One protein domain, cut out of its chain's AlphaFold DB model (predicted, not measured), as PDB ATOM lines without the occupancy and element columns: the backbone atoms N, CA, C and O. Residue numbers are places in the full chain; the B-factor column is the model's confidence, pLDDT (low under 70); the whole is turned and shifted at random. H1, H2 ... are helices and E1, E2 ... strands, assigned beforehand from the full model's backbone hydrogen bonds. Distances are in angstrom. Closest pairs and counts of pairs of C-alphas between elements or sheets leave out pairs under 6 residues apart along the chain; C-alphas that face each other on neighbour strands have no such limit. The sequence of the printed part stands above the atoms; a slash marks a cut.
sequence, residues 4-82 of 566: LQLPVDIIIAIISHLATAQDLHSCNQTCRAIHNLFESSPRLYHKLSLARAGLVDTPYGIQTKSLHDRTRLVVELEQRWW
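AT A GLANCE: This is residues 4 to 82 of the 566 residues of the protein "F-box domain-containing protein" of Thanatephorus cucumeris (strain AG1-IB / isolate 7/3/14) (UniProt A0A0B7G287). H4 runs through the middle of a helical domain, with H1, H2 and H3 clustered on one side of it and the longest helix, H6, packed along its other side. Between H4 and H6 the chain makes a turn-back through the short strand E1 and the small helix H5, which touches no other helix. The printed part has 79 residues, with six named helices and one named strand in the order H1, H2, H3, H4, E1, H5, H6; the class is mostly helix, and E1 pairs with no named strand. The whole is compact, with a radius of gyration of the C-alphas of 12.8 A, and spans 37 by 28 by 20 A.

HOW THE PARTS SIT: H1, residues 8 to 17, and H2, residues 21 to 30, are close but not clearly touching; their closest C-alphas, of Ile 15 and Leu 24, are 7.1 A apart. H2 and H3, residues 32 to 40, touch only at the corner, with the C-alphas of Asn 28 and His 35 closest at 4.9 A. H4, residues 42 to 53, is the hub, touching four helices. With residues 43 to 47 alone it touches H1 at a shallow tilt of 27 degrees, the same way; the closest C-alphas, of Ser 16 and Leu 44, are 6.6 A apart. With residues 48 to 52 alone it touches H2 at a steep tilt of 57 degrees, opposite ways; the C-alphas of Ala 21 and Ala 51 are closest, at 4.5 A. With residues 44 to 48 alone it touches H3 only at the corner, about perpendicular at 85 degrees, closest at the C-alphas of Phe 38 and Leu 44, 5.1 A apart. H6, residues 67 to 81, touches H4 with 15 pairs of C-alphas within 8 A, at a shallow tilt of 24 degrees, the same way; the C-alphas of His 46 and Thr 71 are closest, at 5.0 A. The packing of the helices is mostly aligned, but only just: leaving out the pairs that touch only at the corner, 2 of the 3 pairs of helices that touch are at a shallow tilt. E1, residues 55 to 57, and H5, residues 59 to 62, meet only through their link, and H4 and H5 are apart. Every O i to N i+4 pair is within hydrogen-bond range in H1, H2, H3 and H4, and 10 of 11 in H6; H5 is too short for such a pair.

IN THESE COORDINATES: H1 begins at C-alpha 8, (195.927, 238.681, 144.417), and is 14.5 A long; H2 is 14.7 A and H3 11.9 A. H4 is 16.2 A long and begins at C-alpha 42, (208.532, 235.670, 147.392). E1 measures 6.9 A and H5 5.3 A. H6 is 21.7 A long and ends at C-alpha 81, (229.513, 239.305, 139.440).

THE WHOLE: The two C-alphas farthest apart, of Gln 5 and Arg 80, are 39.9 A apart. The printed part has no cut, and its six links between named elements are tight. The mean pLDDT of the printed part is 90.1; residues 60 to 62, which belong to H5, and residue 81, the last of H6, are under 70.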
ATOM      1  N   LEU A   4     193.670 244.530 138.026       95.56
ATOM      2  CA  LEU A   4     193.715 244.778 139.474       95.56
ATOM      3  C   LEU A   4     192.377 244.528 140.207       95.56
ATOM      4  O   LEU A   4     192.303 244.749 141.411       95.56
ATOM      5  N   GLN A   5     191.320 244.103 139.505       96.94
ATOM      6  CA  GLN A   5     190.057 243.646 140.111       96.94
ATOM      7  C   GLN A   5     190.053 242.131 140.392       96.94
ATOM      8  O   GLN A   5     189.107 241.628 140.991       96.94
ATOM      9  N   LEU A   6     191.082 241.397 139.950       96.69
ATOM     10  CA  LEU A   6     191.242 239.974 140.251       96.69
ATOM     11  C   LEU A   6     191.823 239.768 141.665       96.69
ATOM     12  O   LEU A   6     192.593 240.611 142.131       96.69
ATOM     13  N   PRO A   7     191.529 238.638 142.338       97.38
ATOM     14  CA  PRO A   7     192.197 238.274 143.586       97.38
ATOM     15  C   PRO A   7     193.719 238.187 143.414       97.38
ATOM     16  O   PRO A   7     194.214 237.759 142.368       97.38
ATOM     17  N   VAL A   8     194.460 238.560 144.458       96.94
ATOM     18  CA  VAL A   8     195.927 238.681 144.417       96.94
ATOM     19  C   VAL A   8     196.626 237.397 143.959       96.94
ATOM     20  O   VAL A   8     197.541 237.461 143.140       96.94
ATOM     21  N   ASP A   9     196.146 236.231 144.389       97.25
ATOM     22  CA  ASP A   9     196.709 234.928 144.021       97.25
ATOM     23  C   ASP A   9     196.555 234.616 142.527       97.25
ATOM     24  O   ASP A   9     197.438 234.007 141.925       97.25
ATOM     25  N   ILE A  10     195.474 235.094 141.900       97.38
ATOM     26  CA  ILE A  10     195.241 234.962 140.455       97.38
ATOM     27  C   ILE A  10     196.209 235.865 139.681       97.38
ATOM     28  O   ILE A  10     196.786 235.433 138.685       97.38
ATOM     29  N   ILE A  11     196.457 237.088 140.161       97.38
ATOM     30  CA  ILE A  11     197.455 237.992 139.563       97.38
ATOM     31  C   ILE A  11     198.866 237.396 139.707       97.38
ATOM     32  O   ILE A  11     199.623 237.359 138.736       97.38
ATOM     33  N   ILE A  12     199.206 236.855 140.884       97.12
ATOM     34  CA  ILE A  12     200.473 236.150 141.126       97.12
ATOM     35  C   ILE A  12     200.603 234.927 140.211       97.12
ATOM     36  O   ILE A  12     201.685 234.705 139.667       97.12
ATOM     37  N   ALA A  13     199.537 234.150 139.999       95.94
ATOM     38  CA  ALA A  13     199.544 233.014 139.080       95.94
ATOM     39  C   ALA A  13     199.801 233.458 137.630       95.94
ATOM     40  O   ALA A  13     200.724 232.945 137.003       95.94
ATOM     41  N   ILE A  14     199.069 234.461 137.128       96.19
ATOM     42  CA  ILE A  14     199.237 235.005 135.768       96.19
ATOM     43  C   ILE A  14     200.680 235.483 135.540       96.19
ATOM     44  O   ILE A  14     201.329 235.046 134.591       96.19
ATOM     45  N   ILE A  15     201.228 236.305 136.441       96.31
ATOM     46  CA  ILE A  15     202.618 236.790 136.337       96.31
ATOM     47  C   ILE A  15     203.618 235.621 136.479       96.31
ATOM     48  O   ILE A  15     204.645 235.577 135.795       96.31
ATOM     49  N   SER A  16     203.300 234.606 137.290       94.62
ATOM     50  CA  SER A  16     204.107 233.378 137.399       94.62
ATOM     51  C   SER A  16     204.154 232.550 136.109       94.62
ATOM     52  O   SER A  16     205.078 231.744 135.982       94.62
ATOM     53  N   HIS A  17     203.255 232.761 135.141       95.06
ATOM     54  CA  HIS A  17     203.272 232.090 133.833       95.06
ATOM     55  C   HIS A  17     204.015 232.855 132.721       95.06
ATOM     56  O   HIS A  17     204.322 232.247 131.700       95.06
ATOM     57  N   LEU A  18     204.371 234.133 132.908       93.38
ATOM     58  CA  LEU A  18     205.137 234.909 131.913       93.38
ATOM     59  C   LEU A  18     206.501 234.260 131.641       93.38
ATOM     60  O   LEU A  18     207.248 234.009 132.587       93.38
ATOM     61  N   ALA A  19     206.825 233.952 130.386       83.25
ATOM     62  CA  ALA A  19     208.001 233.141 130.076       83.25
ATOM     63  C   ALA A  19     209.319 233.922 130.195       83.25
ATOM     64  O   ALA A  19     210.269 233.399 130.771       83.25
ATOM     65  N   THR A  20     209.381 235.153 129.676       85.94
ATOM     66  CA  THR A  20     210.657 235.863 129.505       85.94
ATOM     67  C   THR A  20     211.030 236.749 130.695       85.94
ATOM     68  O   THR A  20     210.179 237.233 131.451       85.94
ATOM     69  N   ALA A  21     212.328 237.031 130.822       85.19
ATOM     70  CA  ALA A  21     212.839 238.030 131.753       85.19
ATOM     71  C   ALA A  21     212.301 239.442 131.452       85.19
ATOM     72  O   ALA A  21     212.002 240.206 132.376       85.19
ATOM     73  N   GLN A  22     212.134 239.766 130.166       87.94
ATOM     74  CA  GLN A  22     211.614 241.049 129.702       87.94
ATOM     75  C   GLN A  22     210.155 241.266 130.132       87.94
ATOM     76  O   GLN A  22     209.855 242.321 130.690       87.94
ATOM     77  N   ASP A  23     209.275 240.271 129.973       92.69
ATOM     78  CA  ASP A  23     207.863 240.360 130.381       92.69
ATOM     79  C   ASP A  23     207.727 240.661 131.879       92.69
ATOM     80  O   ASP A  23     206.996 241.565 132.286       92.69
ATOM     81  N   LEU A  24     208.477 239.931 132.713       93.56
ATOM     82  CA  LEU A  24     208.491 240.117 134.168       93.56
ATOM     83  C   LEU A  24     208.975 241.521 134.551       93.56
ATOM     84  O   LEU A  24     208.392 242.156 135.434       93.56
ATOM     85  N   HIS A  25     210.013 242.022 133.877       91.81
ATOM     86  CA  HIS A  25     210.544 243.363 134.108       91.81
ATOM     87  C   HIS A  25     209.545 244.452 133.695       91.81
ATOM     88  O   HIS A  25     209.268 245.356 134.485       91.81
ATOM     89  N   SER A  26     208.950 244.340 132.505       94.50
ATOM     90  CA  SER A  26     207.931 245.274 132.022       94.50
ATOM     91  C   SER A  26     206.691 245.269 132.915       94.50
ATOM     92  O   SER A  26     206.239 246.343 133.310       94.50
ATOM     93  N   CYS A  27     206.184 244.103 133.335       95.12
ATOM     94  CA  CYS A  27     205.085 244.012 134.300       95.12
ATOM     95  C   CYS A  27     205.410 244.733 135.616       95.12
ATOM     96  O   CYS A  27     204.604 245.549 136.066       95.12
ATOM     97  N   ASN A  28     206.593 244.502 136.192       94.75
ATOM     98  CA  ASN A  28     207.060 245.175 137.411       94.75
ATOM     99  C   ASN A  28     207.147 246.712 137.259       94.75
ATOM    100  O   ASN A  28     206.965 247.441 138.231       94.75
ATOM    101  N   GLN A  29     207.372 247.218 136.042       95.62
ATOM    102  CA  GLN A  29     207.405 248.656 135.740       95.62
ATOM    103  C   GLN A  29     206.024 249.288 135.481       95.62
ATOM    104  O   GLN A  29     205.907 250.509 135.574       95.62
ATOM    105  N   THR A  30     204.976 248.510 135.172       96.19
ATOM    106  CA  THR A  30     203.675 249.070 134.735       96.19
ATOM    107  C   THR A  30     202.984 249.961 135.769       96.19
ATOM    108  O   THR A  30     202.462 251.019 135.415       96.19
ATOM    109  N   CYS A  31     202.921 249.550 137.039       96.69
ATOM    110  CA  CYS A  31     202.278 250.331 138.095       96.69
ATOM    111  C   CYS A  31     202.745 249.929 139.500       96.69
ATOM    112  O   CYS A  31     203.166 248.797 139.742       96.69
ATOM    113  N   ARG A  32     202.580 250.845 140.466       97.38
ATOM    114  CA  ARG A  32     202.942 250.612 141.878       97.38
ATOM    115  C   ARG A  32     202.233 249.403 142.495       97.38
ATOM    116  O   ARG A  32     202.818 248.734 143.329       97.38
ATOM    117  N   ALA A  33     201.000 249.096 142.084       96.88
ATOM    118  CA  ALA A  33     200.286 247.934 142.610       96.88
ATOM    119  C   ALA A  33     200.998 246.622 142.241       96.88
ATOM    120  O   ALA A  33     201.255 245.808 143.121       96.88
ATOM    121  N   ILE A  34     201.386 246.446 140.972       96.31
ATOM    122  CA  ILE A  34     202.114 245.252 140.517       96.31
ATOM    123  C   ILE A  34     203.543 245.237 141.075       96.31
ATOM    124  O   ILE A  34     204.004 244.182 141.498       96.31
ATOM    125  N   HIS A  35     204.206 246.392 141.177       96.69
ATOM    126  CA  HIS A  35     205.508 246.499 141.842       96.69
ATOM    127  C   HIS A  35     205.462 245.984 143.291       96.69
ATOM    128  O   HIS A  35     206.233 245.102 143.668       96.69
ATOM    129  N   ASN A  36     204.472 246.429 144.070       97.00
ATOM    130  CA  ASN A  36     204.258 245.959 145.436       97.00
ATOM    131  C   ASN A  36     203.936 244.449 145.497       97.00
ATOM    132  O   ASN A  36     204.247 243.812 146.501       97.00
ATOM    133  N   LEU A  37     203.352 243.843 144.450       97.25
ATOM    134  CA  LEU A  37     203.189 242.381 144.363       97.25
ATOM    135  C   LEU A  37     204.519 241.653 144.121       97.25
ATOM    136  O   LEU A  37     204.716 240.574 144.677       97.25
ATOM    137  N   PHE A  38     205.446 242.228 143.348       96.38
ATOM    138  CA  PHE A  38     206.804 241.687 143.222       96.38
ATOM    139  C   PHE A  38     207.592 241.788 144.535       96.38
ATOM    140  O   PHE A  38     208.334 240.863 144.847       96.38
ATOM    141  N   GLU A  39     207.420 242.854 145.322       95.06
ATOM    142  CA  GLU A  39     208.074 242.979 146.636       95.06
ATOM    143  C   GLU A  39     207.446 242.078 147.714       95.06
ATOM    144  O   GLU A  39     208.166 241.498 148.527       95.06
ATOM    145  N   SER A  40     206.116 241.930 147.727       96.31
ATOM    146  CA  SER A  40     205.397 241.163 148.760       96.31
ATOM    147  C   SER A  40     205.240 239.668 148.467       96.31
ATOM    148  O   SER A  40     204.979 238.903 149.395       96.31
ATOM    149  N   SER A  41     205.412 239.217 147.217       97.00
ATOM    150  CA  SER A  41     205.342 237.798 146.846       97.00
ATOM    151  C   SER A  41     206.741 237.200 146.643       97.00
ATOM    152  O   SER A  41     207.359 237.435 145.600       97.00
ATOM    153  N   PRO A  42     207.233 236.327 147.551       94.69
ATOM    154  CA  PRO A  42     208.532 235.670 147.392       94.69
ATOM    155  C   PRO A  42     208.663 234.865 146.092       94.69
ATOM    156  O   PRO A  42     209.769 234.697 145.586       94.69
ATOM    157  N   ARG A  43     207.542 234.386 145.529       95.06
ATOM    158  CA  ARG A  43     207.502 233.655 144.252       95.06
ATOM    159  C   ARG A  43     207.778 234.569 143.060       95.06
ATOM    160  O   ARG A  43     208.565 234.196 142.192       95.06
ATOM    161  N   LEU A  44     207.159 235.751 143.024       95.69
ATOM    162  CA  LEU A  44     207.410 236.736 141.971       95.69
ATOM    163  C   LEU A  44     208.803 237.353 142.119       95.69
ATOM    164  O   LEU A  44     209.513 237.475 141.122       95.69
ATOM    165  N   TYR A  45     209.223 237.657 143.351       94.88
ATOM    166  CA  TYR A  45     210.567 238.154 143.639       94.88
ATOM    167  C   TYR A  45     211.649 237.170 143.173       94.88
ATOM    168  O   TYR A  45     212.514 237.549 142.392       94.88
ATOM    169  N   HIS A  46     211.574 235.894 143.584       94.56
ATOM    170  CA  HIS A  46     212.536 234.856 143.180       94.56
ATOM    171  C   HIS A  46     212.629 234.722 141.659       94.56
ATOM    172  O   HIS A  46     213.724 234.718 141.097       94.56
ATOM    173  N   LYS A  47     211.478 234.685 140.973       94.38
ATOM    174  CA  LYS A  47     211.431 234.592 139.510       94.38
ATOM    175  C   LYS A  47     212.033 235.830 138.830       94.38
ATOM    176  O   LYS A  47     212.716 235.691 137.821       94.38
ATOM    177  N   LEU A  48     211.838 237.023 139.395       93.44
ATOM    178  CA  LEU A  48     212.461 238.257 138.913       93.44
ATOM    179  C   LEU A  48     213.980 238.283 139.166       93.44
ATOM    180  O   LEU A  48     214.722 238.736 138.298       93.44
ATOM    181  N   SER A  49     214.460 237.788 140.313       92.44
ATOM    182  CA  SER A  49     215.897 237.627 140.588       92.44
ATOM    183  C   SER A  49     216.551 236.655 139.605       92.44
ATOM    184  O   SER A  49     217.607 236.956 139.059       92.44
ATOM    185  N   LEU A  50     215.908 235.516 139.337       91.75
ATOM    186  CA  LEU A  50     216.349 234.540 138.338       91.75
ATOM    187  C   LEU A  50     216.450 235.156 136.939       91.75
ATOM    188  O   LEU A  50     217.515 235.120 136.328       91.75
ATOM    189  N   ALA A  51     215.372 235.800 136.487       89.44
ATOM    190  CA  ALA A  51     215.302 236.512 135.214       89.44
ATOM    191  C   ALA A  51     216.434 237.543 135.046       89.44
ATOM    192  O   ALA A  51     217.125 237.550 134.030       89.44
ATOM    193  N   ARG A  52     216.671 238.385 136.060       86.50
ATOM    194  CA  ARG A  52     217.765 239.375 136.061       86.50
ATOM    195  C   ARG A  52     219.155 238.737 135.993       86.50
ATOM    196  O   ARG A  52     220.038 239.282 135.333       86.50
ATOM    197  N   ALA A  53     219.344 237.603 136.663       84.69
ATOM    198  CA  ALA A  53     220.596 236.854 136.664       84.69
ATOM    199  C   ALA A  53     220.816 236.017 135.385       84.69
ATOM    200  O   ALA A  53     221.888 235.426 135.235       84.69
ATOM    201  N   GLY A  54     219.832 235.941 134.478       86.06
ATOM    202  CA  GLY A  54     219.864 235.049 133.312       86.06
ATOM    203  C   GLY A  54     219.817 233.569 133.704       86.06
ATOM    204  O   GLY A  54     220.502 232.746 133.095       86.06
ATOM    205  N   LEU A  55     219.076 233.237 134.765       88.19
ATOM    206  CA  LEU A  55     219.022 231.916 135.392       88.19
ATOM    207  C   LEU A  55     217.602 231.334 135.406       88.19
ATOM    208  O   LEU A  55     216.617 232.056 135.496       88.19
ATOM    209  N   VAL A  56     217.516 230.005 135.431       89.00
ATOM    210  CA  VAL A  56     216.291 229.214 135.624       89.00
ATOM    211  C   VAL A  56     216.511 228.202 136.754       89.00
ATOM    212  O   VAL A  56     217.591 227.622 136.884       89.00
ATOM    213  N   ASP A  57     215.485 227.991 137.586       87.69
ATOM    214  CA  ASP A  57     215.460 226.947 138.620       87.69
ATOM    215  C   ASP A  57     215.568 225.538 138.010       87.69
ATOM    216  O   ASP A  57     214.827 225.195 137.091       87.69
ATOM    217  N   THR A  58     216.411 224.676 138.585       84.31
ATOM    218  CA  THR A  58     216.480 223.252 138.201       84.31
ATOM    219  C   THR A  58     215.794 222.359 139.239       84.31
ATOM    220  O   THR A  58     216.039 222.542 140.432       84.31
ATOM    221  N   PRO A  59     214.979 221.360 138.842       75.75
ATOM    222  CA  PRO A  59     214.168 220.574 139.779       75.75
ATOM    223  C   PRO A  59     214.990 219.856 140.862       75.75
ATOM    224  O   PRO A  59     214.520 219.708 141.987       75.75
ATOM    225  N   TYR A  60     216.232 219.475 140.555       68.38
ATOM    226  CA  TYR A  60     217.120 218.749 141.466       68.38
ATOM    227  C   TYR A  60     217.604 219.600 142.652       68.38
ATOM    228  O   TYR A  60     217.539 219.158 143.795       68.38
ATOM    229  N   GLY A  61     218.030 220.847 142.419       62.31
ATOM    230  CA  GLY A  61     218.468 221.748 143.494       62.31
ATOM    231  C   GLY A  61     217.336 222.478 144.226       62.31
ATOM    232  O   GLY A  61     217.603 223.220 145.172       62.31
ATOM    233  N   ILE A  62     216.081 222.287 143.804       63.84
ATOM    234  CA  ILE A  62     214.894 222.863 144.453       63.84
ATOM    235  C   ILE A  62     214.534 222.121 145.745       63.84
ATOM    236  O   ILE A  62     214.181 222.768 146.728       63.84
ATOM    237  N   GLN A  63     214.598 220.785 145.752       74.56
ATOM    238  CA  GLN A  63     213.895 219.962 146.750       74.56
ATOM    239  C   GLN A  63     214.388 220.149 148.194       74.56
ATOM    240  O   GLN A  63     213.616 219.971 149.132       74.56
ATOM    241  N   THR A  64     215.654 220.526 148.387       79.88
ATOM    242  CA  THR A  64     216.292 220.628 149.713       79.88
ATOM    243  C   THR A  64     216.381 222.051 150.267       79.88
ATOM    244  O   THR A  64     216.873 222.230 151.381       79.88
ATOM    245  N   LYS A  65     215.946 223.079 149.522       86.44
ATOM    246  CA  LYS A  65     216.133 224.490 149.906       86.44
ATOM    247  C   LYS A  65     214.844 225.290 149.808       86.44
ATOM    248  O   LYS A  65     214.125 225.228 148.810       86.44
ATOM    249  N   SER A  66     214.579 226.096 150.840       91.94
ATOM    250  CA  SER A  66     213.415 226.980 150.850       91.94
ATOM    251  C   SER A  66     213.465 227.961 149.674       91.94
ATOM    252  O   SER A  66     214.538 228.296 149.159       91.94
ATOM    253  N   LEU A  67     212.299 228.458 149.257       91.38
ATOM    254  CA  LEU A  67     212.219 229.502 148.235       91.38
ATOM    255  C   LEU A  67     213.048 230.734 148.635       91.38
ATOM    256  O   LEU A  67     213.747 231.290 147.800       91.38
ATOM    257  N   HIS A  68     213.039 231.104 149.920       91.50
ATOM    258  CA  HIS A  68     213.822 232.222 150.448       91.50
ATOM    259  C   HIS A  68     215.339 231.976 150.368       91.50
ATOM    260  O   HIS A  68     216.077 232.868 149.950       91.50
ATOM    261  N   ASP A  69     215.819 230.773 150.703       90.50
ATOM    262  CA  ASP A  69     217.238 230.419 150.551       90.50
ATOM    263  C   ASP A  69     217.665 230.437 149.083       90.50
ATOM    264  O   ASP A  69     218.738 230.943 148.761       90.50
ATOM    265  N   ARG A  70     216.820 229.933 148.179       90.94
ATOM    266  CA  ARG A  70     217.071 229.972 146.733       90.94
ATOM    267  C   ARG A  70     217.138 231.409 146.219       90.94
ATOM    268  O   ARG A  70     218.132 231.742 145.578       90.94
ATOM    269  N   THR A  71     216.197 232.277 146.595       92.44
ATOM    270  CA  THR A  71     216.271 233.724 146.323       92.44
ATOM    271  C   THR A  71     217.585 234.316 146.825       92.44
ATOM    272  O   THR A  71     218.278 235.010 146.080       92.44
ATOM    273  N   ARG A  72     217.959 234.030 148.081       90.94
ATOM    274  CA  ARG A  72     219.182 234.566 148.690       90.94
ATOM    275  C   ARG A  72     220.421 234.138 147.907       90.94
ATOM    276  O   ARG A  72     221.273 234.975 147.646       90.94
ATOM    277  N   LEU A  73     220.485 232.885 147.456       88.19
ATOM    278  CA  LEU A  73     221.584 232.374 146.632       88.19
ATOM    279  C   LEU A  73     221.655 233.053 145.249       88.19
ATOM    280  O   LEU A  73     222.761 233.295 144.772       88.19
ATOM    281  N   VAL A  74     220.527 233.415 144.619       90.50
ATOM    282  CA  VAL A  74     220.524 234.203 143.363       90.50
ATOM    283  C   VAL A  74     221.006 235.640 143.601       90.50
ATOM    284  O   VAL A  74     221.810 236.158 142.829       90.50
ATOM    285  N   VAL A  75     220.584 236.279 144.693       88.44
ATOM    286  CA  VAL A  75     221.029 237.641 145.045       88.44
ATOM    287  C   VAL A  75     222.514 237.662 145.440       88.44
ATOM    288  O   VAL A  75     223.260 238.535 145.000       88.44
ATOM    289  N   GLU A  76     222.978 236.671 146.207       85.75
ATOM    290  CA  GLU A  76     224.398 236.466 146.520       85.75
ATOM    291  C   GLU A  76     225.236 236.234 145.248       85.75
ATOM    292  O   GLU A  76     226.399 236.636 145.213       85.75
ATOM    293  N   LEU A  77     224.660 235.621 144.204       82.75
ATOM    294  CA  LEU A  77     225.288 235.451 142.890       82.75
ATOM    295  C   LEU A  77     225.394 236.766 142.110       82.75
ATOM    296  O   LEU A  77     226.501 237.124 141.706       82.75
ATOM    297  N   GLU A  78     224.292 237.503 141.921       83.81
ATOM    298  CA  GLU A  78     224.307 238.808 141.232       83.81
ATOM    299  C   GLU A  78     225.355 239.755 141.843       83.81
ATOM    300  O   GLU A  78     226.138 240.383 141.129       83.81
ATOM    301  N   GLN A  79     225.407 239.821 143.177       83.19
ATOM    302  CA  GLN A  79     226.330 240.694 143.905       83.19
ATOM    303  C   GLN A  79     227.808 240.346 143.674       83.19
ATOM    304  O   GLN A  79     228.653 241.234 143.741       83.19
ATOM    305  N   ARG A  80     228.142 239.080 143.395       73.31
ATOM    306  CA  ARG A  80     229.530 238.618 143.193       73.31
ATOM    307  C   ARG A  80     230.062 238.883 141.798       73.31
ATOM    308  O   ARG A  80     231.248 239.154 141.653       73.31
ATOM    309  N   TRP A  81     229.185 238.875 140.799       69.00
ATOM    310  CA  TRP A  81     229.513 239.305 139.440       69.00
ATOM    311  C   TRP A  81     229.694 240.823 139.311       69.00
ATOM    312  O   TRP A  81     230.187 241.301 138.289       69.00
ATOM    313  N   TRP A  82     229.329 241.601 140.335       74.62
ATOM    314  CA  TRP A  82     229.524 243.045 140.318       74.62
ATOM    315  C   TRP A  82     231.027 243.396 140.294       74.62
ATOM    316  O   TRP A  82     231.761 242.939 141.173       74.62
TER     317      TRP A  82